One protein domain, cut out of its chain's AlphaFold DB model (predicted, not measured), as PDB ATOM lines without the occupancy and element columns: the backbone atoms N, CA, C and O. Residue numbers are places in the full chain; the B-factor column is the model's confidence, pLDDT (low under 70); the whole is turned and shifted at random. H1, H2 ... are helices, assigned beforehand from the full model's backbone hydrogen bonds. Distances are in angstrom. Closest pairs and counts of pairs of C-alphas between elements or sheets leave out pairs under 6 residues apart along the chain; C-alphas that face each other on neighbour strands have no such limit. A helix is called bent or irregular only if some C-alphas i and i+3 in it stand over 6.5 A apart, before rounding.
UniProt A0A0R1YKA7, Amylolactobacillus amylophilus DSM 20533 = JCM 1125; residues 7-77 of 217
ATOM      1  N   HIS A   7     187.786 174.818 121.615       84.81
ATOM      2  CA  HIS A   7     186.826 175.902 121.858       84.81
ATOM      3  C   HIS A   7     187.265 177.293 121.371       84.81
ATOM      4  O   HIS A   7     186.692 178.294 121.798       84.81
ATOM      5  N   SER A   8     188.209 177.392 120.430       90.00
ATOM      6  CA  SER A   8     188.695 178.680 119.911       90.00
ATOM      7  C   SER A   8     187.593 179.595 119.358       90.00
ATOM      8  O   SER A   8     187.709 180.816 119.435       90.00
ATOM      9  N   TYR A   9     186.485 179.034 118.869       91.62
ATOM     10  CA  TYR A   9     185.302 179.783 118.429       91.62
ATOM     11  C   TYR A   9     184.437 180.325 119.585       91.62
ATOM     12  O   TYR A   9     183.459 181.024 119.340       91.62
ATOM     13  N   LEU A  10     184.750 180.025 120.843       92.81
ATOM     14  CA  LEU A  10     184.117 180.620 122.028       92.81
ATOM     15  C   LEU A  10     185.023 181.658 122.706       92.81
ATOM     16  O   LEU A  10     184.564 182.379 123.590       92.81
ATOM     17  N   ALA A  11     186.284 181.769 122.284       93.19
ATOM     18  CA  ALA A  11     187.223 182.741 122.826       93.19
ATOM     19  C   ALA A  11     186.987 184.123 122.205       93.19
ATOM     20  O   ALA A  11     187.145 184.316 121.000       93.19
ATOM     21  N   VAL A  12     186.634 185.102 123.044       92.12
ATOM     22  CA  VAL A  12     186.355 186.488 122.622       92.12
ATOM     23  C   VAL A  12     187.525 187.121 121.862       92.12
ATOM     24  O   VAL A  12     187.306 187.864 120.905       92.12
ATOM     25  N   ASP A  13     188.757 186.756 122.217       91.19
ATOM     26  CA  ASP A  13     189.978 187.297 121.616       91.19
ATOM     27  C   ASP A  13     190.211 186.864 120.164       91.19
ATOM     28  O   ASP A  13     191.000 187.513 119.470       91.19
ATOM     29  N   ASN A  14     189.501 185.828 119.701       93.25
ATOM     30  CA  ASN A  14     189.559 185.310 118.330       93.25
ATOM     31  C   ASN A  14     188.556 186.000 117.384       93.25
ATOM     32  O   ASN A  14     188.438 185.637 116.210       93.25
ATOM     33  N   TYR A  15     187.840 187.012 117.878       94.69
ATOM     34  CA  TYR A  15     186.888 187.819 117.120       94.69
ATOM     35  C   TYR A  15     187.367 189.267 116.948       94.69
ATOM     36  O   TYR A  15     188.391 189.699 117.477       94.69
ATOM     37  N   SER A  16     186.614 190.047 116.170       92.00
ATOM     38  CA  SER A  16     186.878 191.468 115.965       92.00
ATOM     39  C   SER A  16     186.891 192.248 117.285       92.00
ATOM     40  O   SER A  16     185.879 192.331 117.976       92.00
ATOM     41  N   ARG A  17     187.995 192.958 117.543       91.56
ATOM     42  CA  ARG A  17     188.192 193.815 118.727       91.56
ATOM     43  C   ARG A  17     187.658 195.245 118.575       91.56
ATOM     44  O   ARG A  17     187.880 196.083 119.442       91.56
ATOM     45  N   LEU A  18     186.972 195.548 117.469       92.75
ATOM     46  CA  LEU A  18     186.335 196.851 117.269       92.75
ATOM     47  C   LEU A  18     185.312 197.125 118.388       92.75
ATOM     48  O   LEU A  18     184.405 196.304 118.566       92.75
ATOM     49  N   PRO A  19     185.371 198.284 119.076       92.25
ATOM     50  CA  PRO A  19     184.435 198.611 120.155       92.25
ATOM     51  C   PRO A  19     182.961 198.500 119.742       92.25
ATOM     52  O   PRO A  19     182.130 198.010 120.503       92.25
ATOM     53  N   SER A  20     182.640 198.864 118.497       93.62
ATOM     54  CA  SER A  20     181.284 198.781 117.936       93.62
ATOM     55  C   SER A  20     180.750 197.354 117.773       93.62
ATOM     56  O   SER A  20     179.541 197.176 117.625       93.62
ATOM     57  N   LYS A  21     181.616 196.333 117.799       93.00
ATOM     58  CA  LYS A  21     181.229 194.927 117.632       93.00
ATOM     59  C   LYS A  21     181.194 194.129 118.928       93.00
ATOM     60  O   LYS A  21     180.669 193.023 118.899       93.00
ATOM     61  N   VAL A  22     181.666 194.663 120.056       93.94
ATOM     62  CA  VAL A  22     181.773 193.917 121.329       93.94
ATOM     63  C   VAL A  22     180.460 193.219 121.705       93.94
ATOM     64  O   VAL A  22     180.447 192.013 121.937       93.94
ATOM     65  N   SER A  23     179.334 193.939 121.669       94.75
ATOM     66  CA  SER A  23     178.010 193.360 121.957       94.75
ATOM     67  C   SER A  23     177.625 192.240 120.975       94.75
ATOM     68  O   SER A  23     177.133 191.183 121.373       94.75
ATOM     69  N   SER A  24     177.916 192.422 119.682       95.12
ATOM     70  CA  SER A  24     177.650 191.418 118.644       95.12
ATOM     71  C   SER A  24     178.549 190.180 118.800       95.12
ATOM     72  O   SER A  24     178.083 189.050 118.650       95.12
ATOM     73  N   VAL A  25     179.810 190.348 119.196       96.69
ATOM     74  CA  VAL A  25     180.717 189.233 119.505       96.69
ATOM     75  C   VAL A  25     180.198 188.427 120.698       96.69
ATOM     76  O   VAL A  25     180.052 187.211 120.595       96.69
ATOM     77  N   VAL A  26     179.832 189.088 121.799       96.06
ATOM     78  CA  VAL A  26     179.278 188.414 122.990       96.06
ATOM     79  C   VAL A  26     177.982 187.669 122.655       96.06
ATOM     80  O   VAL A  26     177.800 186.520 123.066       96.06
ATOM     81  N   SER A  27     177.104 188.279 121.854       96.19
ATOM     82  CA  SER A  27     175.878 187.637 121.363       96.19
ATOM     83  C   SER A  27     176.175 186.401 120.504       96.19
ATOM     84  O   SER A  27     175.541 185.360 120.677       96.19
ATOM     85  N   THR A  28     177.201 186.465 119.645       96.50
ATOM     86  CA  THR A  28     177.667 185.315 118.850       96.50
ATOM     87  C   THR A  28     178.100 184.165 119.748       96.50
ATOM     88  O   THR A  28     177.585 183.060 119.610       96.50
ATOM     89  N   ILE A  29     178.994 184.420 120.705       96.38
ATOM     90  CA  ILE A  29     179.504 183.393 121.627       96.38
ATOM     91  C   ILE A  29     178.358 182.774 122.434       96.38
ATOM     92  O   ILE A  29     178.295 181.553 122.603       96.38
ATOM     93  N   SER A  30     177.406 183.602 122.871       96.56
ATOM     94  CA  SER A  30     176.214 183.155 123.596       96.56
ATOM     95  C   SER A  30     175.323 182.256 122.733       96.56
ATOM     96  O   SER A  30     174.882 181.205 123.193       96.56
ATOM     97  N   SER A  31     175.085 182.623 121.469       96.06
ATOM     98  CA  SER A  31     174.330 181.801 120.510       96.06
ATOM     99  C   SER A  31     175.015 180.454 120.260       96.06
ATOM    100  O   SER A  31     174.367 179.416 120.407       96.06
ATOM    101  N   LEU A  32     176.328 180.439 120.006       95.75
ATOM    102  CA  LEU A  32     177.091 179.199 119.814       95.75
ATOM    103  C   LEU A  32     177.019 178.292 121.053       95.75
ATOM    104  O   LEU A  32     176.751 177.095 120.939       95.75
ATOM    105  N   SER A  33     177.174 178.872 122.244       94.50
ATOM    106  CA  SER A  33     177.063 178.155 123.523       94.50
ATOM    107  C   SER A  33     175.666 177.565 123.736       94.50
ATOM    108  O   SER A  33     175.521 176.424 124.177       94.50
ATOM    109  N   ASN A  34     174.618 178.309 123.373       94.44
ATOM    110  CA  ASN A  34     173.239 177.838 123.460       94.44
ATOM    111  C   ASN A  34     172.955 176.688 122.488       94.44
ATOM    112  O   ASN A  34     172.264 175.740 122.862       94.44
ATOM    113  N   VAL A  35     173.508 176.729 121.272       93.38
ATOM    114  CA  VAL A  35     173.389 175.632 120.297       93.38
ATOM    115  C   VAL A  35     174.046 174.366 120.842       93.38
ATOM    116  O   VAL A  35     173.435 173.297 120.779       93.38
ATOM    117  N   ILE A  36     175.234 174.480 121.445       91.69
ATOM    118  CA  ILE A  36     175.902 173.358 122.121       91.69
ATOM    119  C   ILE A  36     175.003 172.800 123.226       91.69
ATOM    120  O   ILE A  36     174.665 171.617 123.204       91.69
ATOM    121  N   LYS A  37     174.550 173.654 124.152       91.38
ATOM    122  CA  LYS A  37     173.715 173.249 125.291       91.38
ATOM    123  C   LYS A  37     172.427 172.554 124.850       91.38
ATOM    124  O   LYS A  37     172.066 171.522 125.408       91.38
ATOM    125  N   LYS A  38     171.745 173.103 123.842       90.62
ATOM    126  CA  LYS A  38     170.495 172.551 123.305       90.62
ATOM    127  C   LYS A  38     170.692 171.150 122.728       90.62
ATOM    128  O   LYS A  38     169.810 170.313 122.873       90.62
ATOM    129  N   ASN A  39     171.833 170.902 122.087       87.81
ATOM    130  CA  ASN A  39     172.090 169.655 121.372       87.81
ATOM    131  C   ASN A  39     172.903 168.620 122.167       87.81
ATOM    132  O   ASN A  39     172.972 167.465 121.747       87.81
ATOM    133  N   ALA A  40     173.490 169.007 123.305       83.31
ATOM    134  CA  ALA A  40     174.356 168.160 124.131       83.31
ATOM    135  C   ALA A  40     173.718 166.811 124.501       83.31
ATOM    136  O   ALA A  40     174.387 165.781 124.491       83.31
ATOM    137  N   ASN A  41     172.408 166.813 124.766       77.94
ATOM    138  CA  ASN A  41     171.677 165.627 125.212       77.94
ATOM    139  C   ASN A  41     170.802 164.990 124.126       77.94
ATOM    140  O   ASN A  41     170.442 163.822 124.251       77.94
ATOM    141  N   SER A  42     170.446 165.735 123.078       77.75
ATOM    142  CA  SER A  42     169.495 165.281 122.056       77.75
ATOM    143  C   SER A  42     170.164 164.674 120.831       77.75
ATOM    144  O   SER A  42     169.550 163.874 120.131       77.75
ATOM    145  N   THR A  43     171.405 165.065 120.543       80.25
ATOM    146  CA  THR A  43     171.998 164.814 119.234       80.25
ATOM    147  C   THR A  43     173.201 163.896 119.352       80.25
ATOM    148  O   THR A  43     174.226 164.278 119.912       80.25
ATOM    149  N   ALA A  44     173.093 162.694 118.775       80.56
ATOM    150  CA  ALA A  44     174.117 161.651 118.866       80.56
ATOM    151  C   ALA A  44     175.514 162.142 118.454       80.56
ATOM    152  O   ALA A  44     176.482 161.834 119.140       80.56
ATOM    153  N   ALA A  45     175.612 162.959 117.398       78.81
ATOM    154  CA  ALA A  45     176.880 163.538 116.955       78.81
ATOM    155  C   ALA A  45     177.513 164.446 118.022       78.81
ATOM    156  O   ALA A  45     178.656 164.232 118.410       78.81
ATOM    157  N   ILE A  46     176.770 165.425 118.549       82.06
ATOM    158  CA  ILE A  46     177.293 166.336 119.579       82.06
ATOM    159  C   ILE A  46     177.617 165.575 120.869       82.06
ATOM    160  O   ILE A  46     178.683 165.779 121.444       82.06
ATOM    161  N   LYS A  47     176.747 164.650 121.283       84.56
ATOM    162  CA  LYS A  47     176.969 163.796 122.454       84.56
ATOM    163  C   LYS A  47     178.228 162.939 122.309       84.56
ATOM    164  O   LYS A  47     178.997 162.827 123.255       84.56
ATOM    165  N   HIS A  48     178.456 162.360 121.129       84.62
ATOM    166  CA  HIS A  48     179.655 161.580 120.827       84.62
ATOM    167  C   HIS A  48     180.922 162.426 120.984       84.62
ATOM    168  O   HIS A  48     181.844 162.007 121.677       84.62
ATOM    169  N   TYR A  49     180.951 163.630 120.398       86.75
ATOM    170  CA  TYR A  49     182.111 164.520 120.508       86.75
ATOM    171  C   TYR A  49     182.373 164.972 121.947       86.75
ATOM    172  O   TYR A  49     183.507 164.887 122.409       86.75
ATOM    173  N   LEU A  50     181.331 165.363 122.685       84.06
ATOM    174  CA  LEU A  50     181.472 165.749 124.090       84.06
ATOM    175  C   LEU A  50     181.993 164.596 124.958       84.06
ATOM    176  O   LEU A  50     182.920 164.795 125.736       84.06
ATOM    177  N   ASN A  51     181.440 163.392 124.799       84.31
ATOM    178  CA  ASN A  51     181.799 162.250 125.639       84.31
ATOM    179  C   ASN A  51     183.191 161.681 125.328       84.31
ATOM    180  O   ASN A  51     183.854 161.196 126.240       84.31
ATOM    181  N   ASN A  52     183.624 161.718 124.064       85.25
ATOM    182  CA  ASN A  52     184.864 161.063 123.631       85.25
ATOM    183  C   ASN A  52     186.052 162.019 123.484       85.25
ATOM    184  O   ASN A  52     187.195 161.579 123.575       85.25
ATOM    185  N   HIS A  53     185.797 163.303 123.226       82.38
ATOM    186  CA  HIS A  53     186.838 164.292 122.936       82.38
ATOM    187  C   HIS A  53     186.808 165.499 123.880       82.38
ATOM    188  O   HIS A  53     187.693 166.342 123.795       82.38
ATOM    189  N   GLY A  54     185.804 165.626 124.756       82.38
ATOM    190  CA  GLY A  54     185.674 166.746 125.700       82.38
ATOM    191  C   GLY A  54     185.282 168.084 125.061       82.38
ATOM    192  O   GLY A  54     184.838 168.989 125.762       82.38
ATOM    193  N   HIS A  55     185.360 168.200 123.734       84.88
ATOM    194  CA  HIS A  55     185.034 169.404 122.981       84.88
ATOM    195  C   HIS A  55     184.311 169.080 121.666       84.88
ATOM    196  O   HIS A  55     184.320 167.952 121.173       84.88
ATOM    197  N   ILE A  56     183.683 170.097 121.068       88.88
ATOM    198  CA  ILE A  56     182.994 169.986 119.773       88.88
ATOM    199  C   ILE A  56     183.759 170.826 118.749       88.88
ATOM    200  O   ILE A  56     183.830 172.048 118.916       88.88
ATOM    201  N   PRO A  57     184.303 170.228 117.677       90.50
ATOM    202  CA  PRO A  57     184.920 170.987 116.597       90.50
ATOM    203  C   PRO A  57     183.921 171.928 115.914       90.50
ATOM    204  O   PRO A  57     182.758 171.575 115.705       90.50
ATOM    205  N   LEU A  58     184.379 173.109 115.481       91.12
ATOM    206  CA  LEU A  58     183.509 174.094 114.825       91.12
ATOM    207  C   LEU A  58     182.799 173.518 113.587       91.12
ATOM    208  O   LEU A  58     181.609 173.750 113.405       91.12
ATOM    209  N   TRP A  59     183.496 172.725 112.767       90.94
ATOM    210  CA  TRP A  59     182.925 172.110 111.559       90.94
ATOM    211  C   TRP A  59     181.797 171.106 111.860       90.94
ATOM    212  O   TRP A  59     180.965 170.845 110.995       90.94
ATOM    213  N   VAL A  60     181.732 170.574 113.087       90.31
ATOM    214  CA  VAL A  60     180.594 169.779 113.569       90.31
ATOM    215  C   VAL A  60     179.466 170.713 113.993       90.31
ATOM    216  O   VAL A  60     178.324 170.520 113.577       90.31
ATOM    217  N   LEU A  61     179.790 171.745 114.781       92.19
ATOM    218  CA  LEU A  61     178.820 172.686 115.340       92.19
ATOM    219  C   LEU A  61     178.040 173.453 114.264       92.19
ATOM    220  O   LEU A  61     176.836 173.643 114.415       92.19
ATOM    221  N   VAL A  62     178.691 173.850 113.163       92.75
ATOM    222  CA  VAL A  62     178.049 174.613 112.073       92.75
ATOM    223  C   VAL A  62     176.838 173.907 111.459       92.75
ATOM    224  O   VAL A  62     175.947 174.586 110.963       92.75
ATOM    225  N   ASN A  63     176.747 172.575 111.552       92.19
ATOM    226  CA  ASN A  63     175.593 171.811 111.059       92.19
ATOM    227  C   ASN A  63     174.316 172.031 111.890       92.19
ATOM    228  O   ASN A  63     173.231 171.641 111.465       92.19
ATOM    229  N   PHE A  64     174.439 172.641 113.070       93.25
ATOM    230  CA  PHE A  64     173.334 172.923 113.990       93.25
ATOM    231  C   PHE A  64     172.989 174.409 114.070       93.25
ATOM    232  O   PHE A  64     172.048 174.779 114.773       93.25
ATOM    233  N   LEU A  65     173.742 175.254 113.365       94.00
ATOM    234  CA  LEU A  65     173.500 176.685 113.307       94.00
ATOM    235  C   LEU A  65     172.461 177.002 112.235       94.00
ATOM    236  O   LEU A  65     172.469 176.460 111.128       94.00
ATOM    237  N   THR A  66     171.584 177.946 112.541       93.25
ATOM    238  CA  THR A  66     170.748 178.577 111.525       93.25
ATOM    239  C   THR A  66     171.604 179.441 110.597       93.25
ATOM    240  O   THR A  66     172.672 179.932 110.963       93.25
ATOM    241  N   PHE A  67     171.101 179.716 109.391       92.12
ATOM    242  CA  PHE A  67     171.784 180.615 108.456       92.12
ATOM    243  C   PHE A  67     172.039 182.016 109.053       92.12
ATOM    244  O   PHE A  67     173.084 182.619 108.809       92.12
ATOM    245  N   GLY A  68     171.120 182.512 109.890       92.25
ATOM    246  CA  GLY A  68     171.288 183.781 110.601       92.25
ATOM    247  C   GLY A  68     172.457 183.757 111.588       92.25
ATOM    248  O   GLY A  68     173.262 184.688 111.594       92.25
ATOM    249  N   GLU A  69     172.591 182.679 112.362       94.56
ATOM    250  CA  GLU A  69     173.696 182.492 113.311       94.56
ATOM    251  C   GLU A  69     175.040 182.363 112.592       94.56
ATOM    252  O   GLU A  69     176.003 183.010 112.995       94.56
ATOM    253  N   ILE A  70     175.102 181.626 111.476       95.06
ATOM    254  CA  ILE A  70     176.316 181.534 110.644       95.06
ATOM    255  C   ILE A  70     176.707 182.911 110.097       95.06
ATOM    256  O   ILE A  70     177.878 183.288 110.140       95.06
ATOM    257  N   ASN A  71     175.740 183.687 109.600       94.06
ATOM    258  CA  ASN A  71     176.017 185.023 109.076       94.06
ATOM    259  C   ASN A  71     176.526 185.974 110.176       94.06
ATOM    260  O   ASN A  71     177.454 186.752 109.953       94.06
ATOM    261  N   HIS A  72     175.944 185.891 111.372       93.88
ATOM    262  CA  HIS A  72     176.369 186.685 112.523       93.88
ATOM    263  C   HIS A  72     177.748 186.257 113.051       93.88
ATOM    264  O   HIS A  72     178.565 187.103 113.404       93.88
ATOM    265  N   PHE A  73     178.045 184.956 113.036       96.12
ATOM    266  CA  PHE A  73     179.376 184.427 113.326       96.12
ATOM    267  C   PHE A  73     180.413 184.975 112.341       96.12
ATOM    268  O   PHE A  73     181.396 185.589 112.755       96.12
ATOM    269  N   TYR A  74     180.153 184.849 111.037       96.19
ATOM    270  CA  TYR A  74     181.042 185.338 109.985       96.19
ATOM    271  C   TYR A  74     181.318 186.849 110.087       96.19
ATOM    272  O   TYR A  74     182.466 187.275 109.956       96.19
ATOM    273  N   SER A  75     180.295 187.672 110.344       95.12
ATOM    274  CA  SER A  75     180.441 189.136 110.394       95.12
ATOM    275  C   SER A  75     181.313 189.633 111.559       95.12
ATOM    276  O   SER A  75     181.885 190.734 111.474       95.12
ATOM    277  N   ASN A  76     181.446 188.818 112.609       96.62
ATOM    278  CA  ASN A  76     182.229 189.091 113.811       96.62
ATOM    279  C   ASN A  76     183.650 188.525 113.782       96.62
ATOM    280  O   ASN A  76     184.451 188.899 114.639       96.62
ATOM    281  N   LEU A  77     183.991 187.684 112.803       95.94
ATOM    282  CA  LEU A  77     185.367 187.225 112.611       95.94
ATOM    283  C   LEU A  77     186.322 188.406 112.409       95.94
ATOM    284  O   LEU A  77     185.927 189.462 111.906       95.94
TER     285      LEU A  77
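AT A GLANCE: This is residues 7 to 77 of the 217 residues of a protein of Amylolactobacillus amylophilus DSM 20533 = JCM 1125 (UniProt A0A0R1YKA7). One long helix, H1, runs most of the length of this domain, and the shorter helices come back along it: H2 makes a corner at its last end, H3 lies crosswise near that end, and H4 packs slantwise on its middle. The stretch of residues 7 to 18, with no named element, runs beside H1 toward its first end, where the chain folds back into the helix. The printed part has 71 residues with four named helices in the order H1, H2, H3, H4 and no named strand; the class is all helix. It is compact, with a radius of gyration of the C-alphas of 12.4 A, yet elongated in outline, spanning 38 by 22 by 16 A.

IN THESE COORDINATES: Begin at C-alpha 7 at (186.826, 175.902, 121.858) and pass through residues 7 to 18. Find C-alpha 19 at (184.435, 198.611, 120.155); from there H1, residues 19 to 39, runs 31.5 A to C-alpha 39 at (172.090, 169.655, 121.372). H1 is irregular: C-alphas 20 and 23 are 7.5 A apart, and its line is a rough one. Next come H2, residues 44 to 53, 13.6 A long, and H3, residues 58 to 64, 10.3 A long. H4, residues 67 to 76, runs 14.5 A and ends at C-alpha 76 at (182.229, 189.091, 113.811).

HOW THE PARTS SIT: Start at H1, the hub, which touches the three other helices. H4 touches it with 10 pairs of C-alphas within 8 A, the closest those of Thr 28 and Phe 73 at 5.9 A; the two run opposite ways at a steep tilt of 40 degrees. H3 only just touches H1, with 3 pairs of C-alphas within 8 A and residues 35 to 36 of H1 alone; the closest are those of Val 35 and Phe 64, 6.9 A apart. Their lines are about perpendicular at 71 degrees, only just past steep. H2 and H1 only just touch, with 3 such pairs, and only at the corner by their link; the closest C-alphas are those of Asn 39 and Ile 46, 6.4 A apart, and the lines are about perpendicular at 77 degrees. H2 and H3 are close but not clearly touching, with the C-alphas of Ile 46 and Val 60 closest at 7.7 A. H2 and H4 are apart. In H2 and H4 every O i to N i+4 pair is within hydrogen-bond range; in H1 15 of 17 are, and in H3 1 of 3, beside 3 of 4 O i to N i+3 pairs.

THE WHOLE: Look for the two C-alphas farthest apart at Pro 19 and Ala 44, 38.4 A from each other. The printed part has no cut, and the links H1 to H2, H2 to H3 and H3 to H4 are tight. The mean pLDDT of the printed part is 90.8, and no printed residue is under 70.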